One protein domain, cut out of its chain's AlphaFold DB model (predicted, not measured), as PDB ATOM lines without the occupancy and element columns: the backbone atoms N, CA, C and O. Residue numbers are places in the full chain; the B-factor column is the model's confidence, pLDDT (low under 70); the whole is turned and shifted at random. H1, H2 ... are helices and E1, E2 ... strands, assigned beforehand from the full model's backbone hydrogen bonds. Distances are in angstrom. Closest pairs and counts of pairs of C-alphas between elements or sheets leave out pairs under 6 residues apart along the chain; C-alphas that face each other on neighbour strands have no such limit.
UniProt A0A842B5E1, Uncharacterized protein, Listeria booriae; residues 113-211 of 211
ATOM      1  N   THR A 113      32.542  -0.296  13.985       89.69
ATOM      2  CA  THR A 113      31.949   0.988  13.590       89.69
ATOM      3  C   THR A 113      33.027   1.998  13.197       89.69
ATOM      4  O   THR A 113      32.947   2.590  12.121       89.69
ATOM      5  N   TYR A 114      34.083   2.129  14.001       88.75
ATOM      6  CA  TYR A 114      35.235   2.983  13.709       88.75
ATOM      7  C   TYR A 114      35.952   2.557  12.420       88.75
ATOM      8  O   TYR A 114      36.272   3.387  11.567       88.75
ATOM      9  N   PHE A 115      36.130   1.249  12.207       88.38
ATOM     10  CA  PHE A 115      36.719   0.728  10.974       88.38
ATOM     11  C   PHE A 115      35.882   1.082   9.731       88.38
ATOM     12  O   PHE A 115      36.421   1.504   8.701       88.38
ATOM     13  N   LYS A 116      34.551   0.951   9.817       88.06
ATOM     14  CA  LYS A 116      33.641   1.265   8.706       88.06
ATOM     15  C   LYS A 116      33.560   2.766   8.418       88.06
ATOM     16  O   LYS A 116      33.489   3.140   7.252       88.06
ATOM     17  N   ASN A 117      33.585   3.606   9.449       87.88
ATOM     18  CA  ASN A 117      33.340   5.043   9.308       87.88
ATOM     19  C   ASN A 117      34.615   5.866   9.084       87.88
ATOM     20  O   ASN A 117      34.546   6.910   8.445       87.88
ATOM     21  N   THR A 118      35.768   5.398   9.562       84.88
ATOM     22  CA  THR A 118      37.028   6.158   9.501       84.88
ATOM     23  C   THR A 118      38.020   5.515   8.537       84.88
ATOM     24  O   THR A 118      38.493   6.154   7.599       84.88
ATOM     25  N   ILE A 119      38.309   4.223   8.715       86.06
ATOM     26  CA  ILE A 119      39.374   3.535   7.962       86.06
ATOM     27  C   ILE A 119      38.926   3.204   6.534       86.06
ATOM     28  O   ILE A 119      39.683   3.401   5.582       86.06
ATOM     29  N   THR A 120      37.689   2.730   6.360       84.94
ATOM     30  CA  THR A 120      37.170   2.367   5.031       84.94
ATOM     31  C   THR A 120      37.130   3.569   4.075       84.94
ATOM     32  O   THR A 120      37.679   3.448   2.978       84.94
ATOM     33  N   PRO A 121      36.595   4.747   4.466       83.56
ATOM     34  CA  PRO A 121      36.622   5.932   3.610       83.56
ATOM     35  C   PRO A 121      38.034   6.472   3.375       83.56
ATOM     36  O   PRO A 121      38.331   6.976   2.295       83.56
ATOM     37  N   LEU A 122      38.937   6.369   4.356       83.88
ATOM     38  CA  LEU A 122      40.333   6.766   4.168       83.88
ATOM     39  C   LEU A 122      40.993   5.930   3.061       83.88
ATOM     40  O   LEU A 122      41.610   6.481   2.149       83.88
ATOM     41  N   LYS A 123      40.805   4.606   3.101       81.56
ATOM     42  CA  LYS A 123      41.321   3.684   2.083       81.56
ATOM     43  C   LYS A 123      40.775   4.012   0.694       81.56
ATOM     44  O   LYS A 123      41.561   4.112  -0.243       81.56
ATOM     45  N   THR A 124      39.461   4.199   0.552       79.19
ATOM     46  CA  THR A 124      38.862   4.507  -0.758       79.19
ATOM     47  C   THR A 124      39.384   5.823  -1.321       79.19
ATOM     48  O   THR A 124      39.737   5.878  -2.494       79.19
ATOM     49  N   ASN A 125      39.527   6.861  -0.492       77.62
ATOM     50  CA  ASN A 125      40.098   8.138  -0.921       77.62
ATOM     51  C   ASN A 125      41.554   8.005  -1.397       77.62
ATOM     52  O   ASN A 125      41.915   8.578  -2.425       77.62
ATOM     53  N   LEU A 126      42.390   7.240  -0.687       77.81
ATOM     54  CA  LEU A 126      43.781   6.999  -1.089       77.81
ATOM     55  C   LEU A 126      43.864   6.241  -2.421       77.81
ATOM     56  O   LEU A 126      44.599   6.657  -3.316       77.81
ATOM     57  N   THR A 127      43.072   5.178  -2.580       76.44
ATOM     58  CA  THR A 127      43.017   4.397  -3.824       76.44
ATOM     59  C   THR A 127      42.483   5.224  -4.994       76.44
ATOM     60  O   THR A 127      43.041   5.163  -6.086       76.44
ATOM     61  N   ASN A 128      41.460   6.057  -4.781       75.06
ATOM     62  CA  ASN A 128      40.918   6.927  -5.828       75.06
ATOM     63  C   ASN A 128      41.958   7.941  -6.324       75.06
ATOM     64  O   ASN A 128      42.122   8.097  -7.532       75.06
ATOM     65  N   ASN A 129      42.712   8.573  -5.415       71.62
ATOM     66  CA  ASN A 129      43.787   9.495  -5.796       71.62
ATOM     67  C   ASN A 129      44.901   8.775  -6.586       71.62
ATOM     68  O   ASN A 129      45.414   9.320  -7.564       71.62
ATOM     69  N   GLN A 130      45.268   7.548  -6.191       74.44
ATOM     70  CA  GLN A 130      46.249   6.731  -6.918       74.44
ATOM     71  C   GLN A 130      45.762   6.369  -8.324       74.44
ATOM     72  O   GLN A 130      46.514   6.511  -9.287       74.44
ATOM     73  N   ASN A 131      44.499   5.959  -8.454       74.06
ATOM     74  CA  ASN A 131      43.894   5.628  -9.742       74.06
ATOM     75  C   ASN A 131      43.846   6.849 -10.664       74.06
ATOM     76  O   ASN A 131      44.214   6.751 -11.829       74.06
ATOM     77  N   GLN A 132      43.464   8.014 -10.140       73.25
ATOM     78  CA  GLN A 132      43.453   9.259 -10.901       73.25
ATOM     79  C   GLN A 132      44.857   9.646 -11.391       73.25
ATOM     80  O   GLN A 132      45.027  10.016 -12.553       73.25
ATOM     81  N   LEU A 133      45.877   9.515 -10.536       73.75
ATOM     82  CA  LEU A 133      47.266   9.750 -10.928       73.75
ATOM     83  C   LEU A 133      47.715   8.772 -12.024       73.75
ATOM     84  O   LEU A 133      48.331   9.197 -12.999       73.75
ATOM     85  N   ALA A 134      47.384   7.486 -11.888       74.56
ATOM     86  CA  ALA A 134      47.685   6.467 -12.890       74.56
ATOM     87  C   ALA A 134      46.976   6.749 -14.225       74.56
ATOM     88  O   ALA A 134      47.576   6.582 -15.284       74.56
ATOM     89  N   THR A 135      45.736   7.244 -14.194       73.31
ATOM     90  CA  THR A 135      45.025   7.686 -15.397       73.31
ATOM     91  C   THR A 135      45.753   8.848 -16.065       73.31
ATOM     92  O   THR A 135      46.060   8.765 -17.248       73.31
ATOM     93  N   LEU A 136      46.130   9.890 -15.318       74.62
ATOM     94  CA  LEU A 136      46.884  11.018 -15.877       74.62
ATOM     95  C   LEU A 136      48.254  10.606 -16.431       74.62
ATOM     96  O   LEU A 136      48.727  11.215 -17.384       74.62
ATOM     97  N   GLN A 137      48.895   9.569 -15.885       75.38
ATOM     98  CA  GLN A 137      50.160   9.046 -16.415       75.38
ATOM     99  C   GLN A 137      50.034   8.415 -17.809       75.38
ATOM    100  O   GLN A 137      51.038   8.363 -18.515       75.38
ATOM    101  N   LYS A 138      48.832   8.002 -18.240       74.06
ATOM    102  CA  LYS A 138      48.586   7.494 -19.605       74.06
ATOM    103  C   LYS A 138      48.705   8.581 -20.683       74.06
ATOM    104  O   LYS A 138      48.771   8.269 -21.869       74.06
ATOM    105  N   ILE A 139      48.731   9.855 -20.288       77.25
ATOM    106  CA  ILE A 139      48.884  11.002 -21.185       77.25
ATOM    107  C   ILE A 139      50.380  11.249 -21.433       77.25
ATOM    108  O   ILE A 139      51.139  11.540 -20.508       77.25
ATOM    109  N   ASN A 140      50.808  11.203 -22.694       72.50
ATOM    110  CA  ASN A 140      52.222  11.388 -23.051       72.50
ATOM    111  C   ASN A 140      52.712  12.848 -22.927       72.50
ATOM    112  O   ASN A 140      53.906  13.080 -22.747       72.50
ATOM    113  N   ASN A 141      51.815  13.838 -22.985       78.50
ATOM    114  CA  ASN A 141      52.169  15.257 -22.878       78.50
ATOM    115  C   ASN A 141      52.292  15.702 -21.404       78.50
ATOM    116  O   ASN A 141      51.307  15.762 -20.663       78.50
ATOM    117  N   LEU A 142      53.518  16.027 -20.974       79.19
ATOM    118  CA  LEU A 142      53.826  16.444 -19.600       79.19
ATOM    119  C   LEU A 142      53.142  17.761 -19.205       79.19
ATOM    120  O   LEU A 142      52.655  17.875 -18.079       79.19
ATOM    121  N   THR A 143      53.109  18.741 -20.110       77.19
ATOM    122  CA  THR A 143      52.496  20.053 -19.862       77.19
ATOM    123  C   THR A 143      51.005  19.887 -19.612       77.19
ATOM    124  O   THR A 143      50.500  20.324 -18.581       77.19
ATOM    125  N   PHE A 144      50.333  19.140 -20.484       80.38
ATOM    126  CA  PHE A 144      48.905  18.872 -20.362       80.38
ATOM    127  C   PHE A 144      48.565  18.108 -19.069       80.38
ATOM    128  O   PHE A 144      47.636  18.466 -18.344       80.38
ATOM    129  N   ARG A 145      49.383  17.117 -18.686       80.31
ATOM    130  CA  ARG A 145      49.262  16.437 -17.382       80.31
ATOM    131  C   ARG A 145      49.355  17.391 -16.194       80.31
ATOM    132  O   ARG A 145      48.626  17.223 -15.214       80.31
ATOM    133  N   ALA A 146      50.278  18.350 -16.246       79.62
ATOM    134  CA  ALA A 146      50.443  19.336 -15.186       79.62
ATOM    135  C   ALA A 146      49.211  20.248 -15.090       79.62
ATOM    136  O   ALA A 146      48.688  20.439 -13.989       79.62
ATOM    137  N   THR A 147      48.695  20.731 -16.225       82.38
ATOM    138  CA  THR A 147      47.482  21.560 -16.261       82.38
ATOM    139  C   THR A 147      46.268  20.811 -15.722       82.38
ATOM    140  O   THR A 147      45.547  21.339 -14.873       82.38
ATOM    141  N   LEU A 148      46.065  19.555 -16.133       82.75
ATOM    142  CA  LEU A 148      44.968  18.734 -15.627       82.75
ATOM    143  C   LEU A 148      45.044  18.572 -14.106       82.75
ATOM    144  O   LEU A 148      44.046  18.805 -13.430       82.75
ATOM    145  N   ASN A 149      46.216  18.268 -13.538       82.06
ATOM    146  CA  ASN A 149      46.391  18.176 -12.081       82.06
ATOM    147  C   ASN A 149      46.000  19.469 -11.344       82.06
ATOM    148  O   ASN A 149      45.370  19.416 -10.281       82.06
ATOM    149  N   ILE A 150      46.336  20.634 -11.907       82.75
ATOM    150  CA  ILE A 150      45.929  21.934 -11.358       82.75
ATOM    151  C   ILE A 150      44.402  22.074 -11.401       82.75
ATOM    152  O   ILE A 150      43.789  22.459 -10.403       82.75
ATOM    153  N   LEU A 151      43.775  21.723 -12.527       83.06
ATOM    154  CA  LEU A 151      42.321  21.780 -12.694       83.06
ATOM    155  C   LEU A 151      41.593  20.824 -11.741       83.06
ATOM    156  O   LEU A 151      40.637  21.241 -11.091       83.06
ATOM    157  N   PHE A 152      42.079  19.595 -11.564       82.50
ATOM    158  CA  PHE A 152      41.550  18.648 -10.578       82.50
ATOM    159  C   PHE A 152      41.652  19.175  -9.150       82.50
ATOM    160  O   PHE A 152      40.691  19.099  -8.384       82.50
ATOM    161  N   THR A 153      42.800  19.750  -8.796       81.69
ATOM    162  CA  THR A 153      43.002  20.350  -7.472       81.69
ATOM    163  C   THR A 153      42.013  21.495  -7.246       81.69
ATOM    164  O   THR A 153      41.375  21.571  -6.194       81.69
ATOM    165  N   LYS A 154      41.814  22.348  -8.256       81.56
ATOM    166  CA  LYS A 154      40.855  23.459  -8.221       81.56
ATOM    167  C   LYS A 154      39.401  22.978  -8.141       81.56
ATOM    168  O   LYS A 154      38.615  23.543  -7.382       81.56
ATOM    169  N   ALA A 155      39.044  21.930  -8.879       80.25
ATOM    170  CA  ALA A 155      37.731  21.292  -8.807       80.25
ATOM    171  C   ALA A 155      37.460  20.758  -7.390       80.25
ATOM    172  O   ALA A 155      36.426  21.069  -6.797       80.25
ATOM    173  N   LYS A 156      38.442  20.074  -6.790       78.81
ATOM    174  CA  LYS A 156      38.359  19.560  -5.416       78.81
ATOM    175  C   LYS A 156      38.188  20.675  -4.381       78.81
ATOM    176  O   LYS A 156      37.352  20.552  -3.490       78.81
ATOM    177  N   GLN A 157      38.906  21.794  -4.524       79.81
ATOM    178  CA  GLN A 157      38.716  22.986  -3.680       79.81
ATOM    179  C   GLN A 157      37.292  23.558  -3.783       79.81
ATOM    180  O   GLN A 157      36.741  24.024  -2.789       79.81
ATOM    181  N   LYS A 158      36.666  23.465  -4.964       79.81
ATOM    182  CA  LYS A 158      35.261  23.834  -5.204       79.81
ATOM    183  C   LYS A 158      34.247  22.738  -4.838       79.81
ATOM    184  O   LYS A 158      33.067  22.887  -5.156       79.81
ATOM    185  N   ARG A 159      34.678  21.660  -4.168       78.25
ATOM    186  CA  ARG A 159      33.846  20.494  -3.812       78.25
ATOM    187  C   ARG A 159      33.185  19.825  -5.026       78.25
ATOM    188  O   ARG A 159      32.071  19.319  -4.934       78.25
ATOM    189  N   ILE A 160      33.871  19.842  -6.165       77.44
ATOM    190  CA  ILE A 160      33.483  19.112  -7.372       77.44
ATOM    191  C   ILE A 160      34.249  17.788  -7.372       77.44
ATOM    192  O   ILE A 160      35.481  17.786  -7.336       77.44
ATOM    193  N   ASP A 161      33.521  16.675  -7.402       71.81
ATOM    194  CA  ASP A 161      34.102  15.335  -7.504       71.81
ATOM    195  C   ASP A 161      34.254  14.991  -8.990       71.81
ATOM    196  O   ASP A 161      33.292  14.609  -9.662       71.81
ATOM    197  N   LEU A 162      35.446  15.260  -9.527       71.75
ATOM    198  CA  LEU A 162      35.767  15.089 -10.940       71.75
ATOM    199  C   LEU A 162      36.447  13.733 -11.145       71.75
ATOM    200  O   LEU A 162      37.539  13.502 -10.627       71.75
ATOM    201  N   HIS A 163      35.832  12.864 -11.942       69.94
ATOM    202  CA  HIS A 163      36.408  11.592 -12.361       69.94
ATOM    203  C   HIS A 163      36.646  11.613 -13.866       69.94
ATOM    204  O   HIS A 163      35.734  11.913 -14.636       69.94
ATOM    205  N   LEU A 164      37.873  11.309 -14.279       71.25
ATOM    206  CA  LEU A 164      38.264  11.284 -15.681       71.25
ATOM    207  C   LEU A 164      38.749   9.890 -16.027       71.25
ATOM    208  O   LEU A 164      39.661   9.372 -15.380       71.25
ATOM    209  N   GLU A 165      38.123   9.302 -17.036       67.50
ATOM    210  CA  GLU A 165      38.538   8.034 -17.616       67.50
ATOM    211  C   GLU A 165      39.280   8.294 -18.929       67.50
ATOM    212  O   GLU A 165      38.939   9.194 -19.696       67.50
ATOM    213  N   ILE A 166      40.344   7.521 -19.153       67.88
ATOM    214  CA  ILE A 166      41.117   7.521 -20.397       67.88
ATOM    215  C   ILE A 166      41.111   6.088 -20.897       67.88
ATOM    216  O   ILE A 166      41.735   5.207 -20.287       67.88
ATOM    217  N   THR A 167      40.355   5.871 -21.969       60.09
ATOM    218  CA  THR A 167      40.084   4.541 -22.515       60.09
ATOM    219  C   THR A 167      41.317   3.948 -23.207       60.09
ATOM    220  O   THR A 167      41.560   2.757 -23.045       60.09
ATOM    221  N   ASP A 168      42.159   4.769 -23.853       57.94
ATOM    222  CA  ASP A 168      43.338   4.314 -24.612       57.94
ATOM    223  C   ASP A 168      44.579   5.209 -24.442       57.94
ATOM    224  O   ASP A 168      44.485   6.386 -24.101       57.94
ATOM    225  N   HIS A 169      45.769   4.656 -24.710       56.78
ATOM    226  CA  HIS A 169      46.988   5.461 -24.860       56.78
ATOM    227  C   HIS A 169      46.936   6.187 -26.208       56.78
ATOM    228  O   HIS A 169      47.229   5.590 -27.242       56.78
ATOM    229  N   PHE A 170      46.593   7.472 -26.216       62.41
ATOM    230  CA  PHE A 170      46.590   8.283 -27.435       62.41
ATOM    231  C   PHE A 170      47.566   9.464 -27.334       62.41
ATOM    232  O   PHE A 170      47.800  10.036 -26.268       62.41
ATOM    233  N   GLN A 171      48.173   9.818 -28.466       60.62
ATOM    234  CA  GLN A 171      48.979  11.029 -28.603       60.62
ATOM    235  C   GLN A 171      48.043  12.178 -28.995       60.62
ATOM    236  O   GLN A 171      47.449  12.136 -30.068       60.62
ATOM    237  N   MET A 172      47.887  13.171 -28.117       66.62
ATOM    238  CA  MET A 172      47.142  14.401 -28.414       66.62
ATOM    239  C   MET A 172      48.080  15.461 -28.985       66.62
ATOM    240  O   MET A 172      49.204  15.618 -28.502       66.62
ATOM    241  N   THR A 173      47.610  16.203 -29.985       71.94
ATOM    242  CA  THR A 173      48.292  17.415 -30.461       71.94
ATOM    243  C   THR A 173      48.137  18.548 -29.443       71.94
ATOM    244  O   THR A 173      47.198  18.564 -28.644       71.94
ATOM    245  N   ASP A 174      49.041  19.532 -29.466       71.44
ATOM    246  CA  ASP A 174      48.997  20.672 -28.532       71.44
ATOM    247  C   ASP A 174      47.681  21.476 -28.630       71.44
ATOM    248  O   ASP A 174      47.175  21.993 -27.631       71.44
ATOM    249  N   GLU A 175      47.074  21.525 -29.817       73.12
ATOM    250  CA  GLU A 175      45.785  22.181 -30.068       73.12
ATOM    251  C   GLU A 175      44.605  21.451 -29.396       73.12
ATOM    252  O   GLU A 175      43.736  22.083 -28.785       73.12
ATOM    253  N   GLN A 176      44.607  20.113 -29.424       70.44
ATOM    254  CA  GLN A 176      43.613  19.286 -28.732       70.44
ATOM    255  C   GLN A 176      43.737  19.431 -27.212       70.44
ATOM    256  O   GLN A 176      42.729  19.628 -26.530       70.44
ATOM    257  N   CYS A 177      44.969  19.410 -26.688       72.06
ATOM    258  CA  CYS A 177      45.244  19.643 -25.268       72.06
ATOM    259  C   CYS A 177      44.681  20.997 -24.813       72.06
ATOM    260  O   CYS A 177      43.928  21.056 -23.845       72.06
ATOM    261  N   THR A 178      44.972  22.070 -25.555       75.25
ATOM    262  CA  THR A 178      44.517  23.431 -25.220       75.25
ATOM    263  C   THR A 178      42.988  23.539 -25.221       75.25
ATOM    264  O   THR A 178      42.396  24.137 -24.323       75.25
ATOM    265  N   THR A 179      42.324  22.916 -26.198       76.94
ATOM    266  CA  THR A 179      40.854  22.913 -26.291       76.94
ATOM    267  C   THR A 179      40.220  22.218 -25.084       76.94
ATOM    268  O   THR A 179      39.286  22.746 -24.478       76.94
ATOM    269  N   ILE A 180      40.763  21.065 -24.687       75.62
ATOM    270  CA  ILE A 180      40.300  20.299 -23.524       75.62
ATOM    271  C   ILE A 180      40.556  21.064 -22.218       75.62
ATOM    272  O   ILE A 180      39.685  21.100 -21.348       75.62
ATOM    273  N   GLU A 181      41.714  21.718 -22.077       79.88
ATOM    274  CA  GLU A 181      42.027  22.560 -20.914       79.88
ATOM    275  C   GLU A 181      40.996  23.681 -20.730       79.88
ATOM    276  O   GLU A 181      40.495  23.878 -19.620       79.88
ATOM    277  N   ILE A 182      40.646  24.385 -21.814       80.00
ATOM    278  CA  ILE A 182      39.659  25.474 -21.793       80.00
ATOM    279  C   ILE A 182      38.274  24.935 -21.423       80.00
ATOM    280  O   ILE A 182      37.639  25.473 -20.515       80.00
ATOM    281  N   GLN A 183      37.833  23.842 -22.056       78.81
ATOM    282  CA  GLN A 183      36.533  23.223 -21.773       78.81
ATOM    283  C   GLN A 183      36.409  22.778 -20.308       78.81
ATOM    284  O   GLN A 183      35.410  23.073 -19.652       78.81
ATOM    285  N   LEU A 184      37.434  22.117 -19.755       78.06
ATOM    286  CA  LEU A 184      37.454  21.725 -18.339       78.06
ATOM    287  C   LEU A 184      37.457  22.932 -17.406       78.06
ATOM    288  O   LEU A 184      36.733  22.941 -16.410       78.06
ATOM    289  N   ALA A 185      38.272  23.946 -17.702       81.00
ATOM    290  CA  ALA A 185      38.358  25.147 -16.880       81.00
ATOM    291  C   ALA A 185      37.023  25.904 -16.832       81.00
ATOM    292  O   ALA A 185      36.626  26.380 -15.763       81.00
ATOM    293  N   GLU A 186      36.325  25.990 -17.963       82.06
ATOM    294  CA  GLU A 186      34.999  26.592 -18.053       82.06
ATOM    295  C   GLU A 186      33.962  25.778 -17.272       82.06
ATOM    296  O   GLU A 186      33.257  26.331 -16.426       82.06
ATOM    297  N   LEU A 187      33.952  24.454 -17.438       78.94
ATOM    298  CA  LEU A 187      33.032  23.555 -16.739       78.94
ATOM    299  C   LEU A 187      33.211  23.619 -15.208       78.94
ATOM    300  O   LEU A 187      32.236  23.695 -14.458       78.94
ATOM    301  N   ILE A 188      34.456  23.678 -14.723       78.81
ATOM    302  CA  ILE A 188      34.786  23.857 -13.292       78.81
ATOM    303  C   ILE A 188      34.391  25.255 -12.781       78.81
ATOM    304  O   ILE A 188      34.203  25.469 -11.577       78.81
ATOM    305  N   ASN A 189      34.306  26.252 -13.660       79.25
ATOM    306  CA  ASN A 189      33.872  27.595 -13.292       79.25
ATOM    307  C   ASN A 189      32.350  27.754 -13.275       79.25
ATOM    308  O   ASN A 189      31.863  28.481 -12.412       79.25
ATOM    309  N   GLN A 190      31.628  27.062 -14.155       75.62
ATOM    310  CA  GLN A 190      30.167  27.122 -14.247       75.62
ATOM    311  C   GLN A 190      29.446  26.263 -13.193       75.62
ATOM    312  O   GLN A 190      28.287  26.530 -12.880       75.62
ATOM    313  N   HIS A 191      30.112  25.261 -12.613       71.88
ATOM    314  CA  HIS A 191      29.508  24.354 -11.633       71.88
ATOM    315  C   HIS A 191      30.087  24.504 -10.215       71.88
ATOM    316  O   HIS A 191      31.252  24.849 -10.018       71.88
ATOM    317  N   GLN A 192      29.257  24.207  -9.209       64.31
ATOM    318  CA  GLN A 192      29.634  24.042  -7.799       64.31
ATOM    319  C   GLN A 192      28.866  22.859  -7.203       64.31
ATOM    320  O   GLN A 192      27.719  22.631  -7.579       64.31
ATOM    321  N   ASN A 193      29.486  22.133  -6.262       59.75
ATOM    322  CA  ASN A 193      28.878  20.998  -5.549       59.75
ATOM    323  C   ASN A 193      28.257  19.933  -6.481       59.75
ATOM    324  O   ASN A 193      27.102  19.550  -6.304       59.75
ATOM    325  N   MET A 194      29.007  19.456  -7.478       72.62
ATOM    326  CA  MET A 194      28.525  18.457  -8.442       72.62
ATOM    327  C   MET A 194      29.528  17.312  -8.607       72.62
ATOM    328  O   MET A 194      30.736  17.519  -8.475       72.62
ATOM    329  N   LYS A 195      29.033  16.113  -8.926       66.50
ATOM    330  CA  LYS A 195      29.860  15.001  -9.402       66.50
ATOM    331  C   LYS A 195      29.885  14.993 -10.926       66.50
ATOM    332  O   LYS A 195      28.850  15.125 -11.576       66.50
ATOM    333  N   LEU A 196      31.072  14.869 -11.501       68.62
ATOM    334  CA  LEU A 196      31.282  14.918 -12.945       68.62
ATOM    335  C   LEU A 196      32.156  13.743 -13.366       68.62
ATOM    336  O   LEU A 196      33.337  13.699 -13.032       68.62
ATOM    337  N   LYS A 197      31.570  12.811 -14.121       67.19
ATOM    338  CA  LYS A 197      32.304  11.762 -14.834       67.19
ATOM    339  C   LYS A 197      32.514  12.207 -16.277       67.19
ATOM    340  O   LYS A 197      31.547  12.487 -16.990       67.19
ATOM    341  N   LEU A 198      33.769  12.313 -16.689       69.75
ATOM    342  CA  LEU A 198      34.167  12.755 -18.021       69.75
ATOM    343  C   LEU A 198      35.024  11.673 -18.684       69.75
ATOM    344  O   LEU A 198      35.942  11.146 -18.058       69.75
ATOM    345  N   ASN A 199      34.746  11.380 -19.948       66.06
ATOM    346  CA  ASN A 199      35.633  10.594 -20.793       66.06
ATOM    347  C   ASN A 199      36.518  11.536 -21.600       66.06
ATOM    348  O   ASN A 199      36.015  12.491 -22.201       66.06
ATOM    349  N   LEU A 200      37.818  11.261 -21.632       67.12
ATOM    350  CA  LEU A 200      38.740  11.973 -22.504       67.12
ATOM    351  C   LEU A 200      38.967  11.157 -23.776       67.12
ATOM    352  O   LEU A 200      39.557  10.077 -23.729       67.12
ATOM    353  N   THR A 201      38.522  11.694 -24.912       62.31
ATOM    354  CA  THR A 201      38.726  11.104 -26.239       62.31
ATOM    355  C   THR A 201      39.620  12.013 -27.092       62.31
ATOM    356  O   THR A 201      39.755  13.204 -26.798       62.31
ATOM    357  N   PRO A 202      40.242  11.507 -28.175       57.25
ATOM    358  CA  PRO A 202      41.017  12.342 -29.102       57.25
ATOM    359  C   PRO A 202      40.215  13.507 -29.713       57.25
ATOM    360  O   PRO A 202      40.799  14.477 -30.185       57.25
ATOM    361  N   SER A 203      38.883  13.423 -29.710       55.91
ATOM    362  CA  SER A 203      37.959  14.448 -30.203       55.91
ATOM    363  C   SER A 203      37.532  15.482 -29.152       55.91
ATOM    364  O   SER A 203      36.913  16.475 -29.529       55.91
ATOM    365  N   GLY A 204      37.859  15.300 -27.864       61.00
ATOM    366  CA  GLY A 204      37.535  16.254 -26.799       61.00
ATOM    367  C   GLY A 204      37.055  15.600 -25.500       61.00
ATOM    368  O   GLY A 204      37.473  14.499 -25.140       61.00
ATOM    369  N   ILE A 205      36.192  16.310 -24.768       61.12
ATOM    370  CA  ILE A 205      35.594  15.833 -23.516       61.12
ATOM    371  C   ILE A 205      34.162  15.374 -23.766       61.12
ATOM    372  O   ILE A 205      33.310  16.172 -24.155       61.12
ATOM    373  N   GLU A 206      33.867  14.120 -23.441       64.12
ATOM    374  CA  GLU A 206      32.501  13.601 -23.440       64.12
ATOM    375  C   GLU A 206      32.006  13.416 -22.003       64.12
ATOM    376  O   GLU A 206      32.668  12.811 -21.160       64.12
ATOM    377  N   ARG A 207      30.826  13.956 -21.686       56.62
ATOM    378  CA  ARG A 207      30.235  13.831 -20.349       56.62
ATOM    379  C   ARG A 207      29.560  12.466 -20.213       56.62
ATOM    380  O   ARG A 207      28.526  12.225 -20.827       56.62
ATOM    381  N   MET A 208      30.094  11.597 -19.358       52.69
ATOM    382  CA  MET A 208      29.521  10.277 -19.071       52.69
ATOM    383  C   MET A 208      28.464  10.369 -17.961       52.69
ATOM    384  O   MET A 208      28.618   9.801 -16.887       52.69
ATOM    385  N   SER A 209      27.374  11.093 -18.232       48.06
ATOM    386  CA  SER A 209      26.216  11.307 -17.342       48.06
ATOM    387  C   SER A 209      26.509  11.951 -15.969       48.06
ATOM    388  O   SER A 209      27.592  11.855 -15.394       48.06
ATOM    389  N   SER A 210      25.520  12.676 -15.451       39.91
ATOM    390  CA  SER A 210      25.504  13.219 -14.092       39.91
ATOM    391  C   SER A 210      24.643  12.330 -13.198       39.91
ATOM    392  O   SER A 210      23.460  12.171 -13.496       39.91
ATOM    393  N   GLU A 211      25.215  11.822 -12.110       35.34
ATOM    394  CA  GLU A 211      24.467  11.412 -10.911       35.34
ATOM    395  C   GLU A 211      24.626  12.478  -9.826       35.34
ATOM    396  O   GLU A 211      25.774  12.950  -9.625       35.34
TER     397      GLU A 211
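This is residues 113 to 211 of the 211 residues of an uncharacterized protein of Listeria booriae (UniProt A0A842B5E1). H2 and H3 cover one face of a three-stranded sheet; H1 grazes it, its residues 113 to 127 sticking out. Among the 99 printed residues, mixed helices and strands, run H1, H2, E1, H3, E2, E3; the sheet E1 E2 E3 is mixed. It is compact, radius of gyration of the C-alphas 14.5 A, spanning 50 by 28 by 22 A.

Look at E2, residues 195 to 201: N 198 is 2.9 A from O 163 of parallel E1, residues 161 to 166, and N 199 2.8 A from O 206 of its antiparallel hairpin partner E3, residues 204 to 207. H3, residues 174 to 190, lies over E3 and touches H2, residues 142 to 157, the closest C-alphas, of Ile 188 and Ala 155, 5.9 A apart. In both, every O i to N i+4 pair is within hydrogen-bond range.

Find C-alpha 113 at (31.949, 0.988, 13.590); H1 runs 36.0 A to C-alpha 137 at (50.160, 9.046, -16.415).

The printed part has no cut; 28 residues have pLDDT under 70, among them residues 195 to 211.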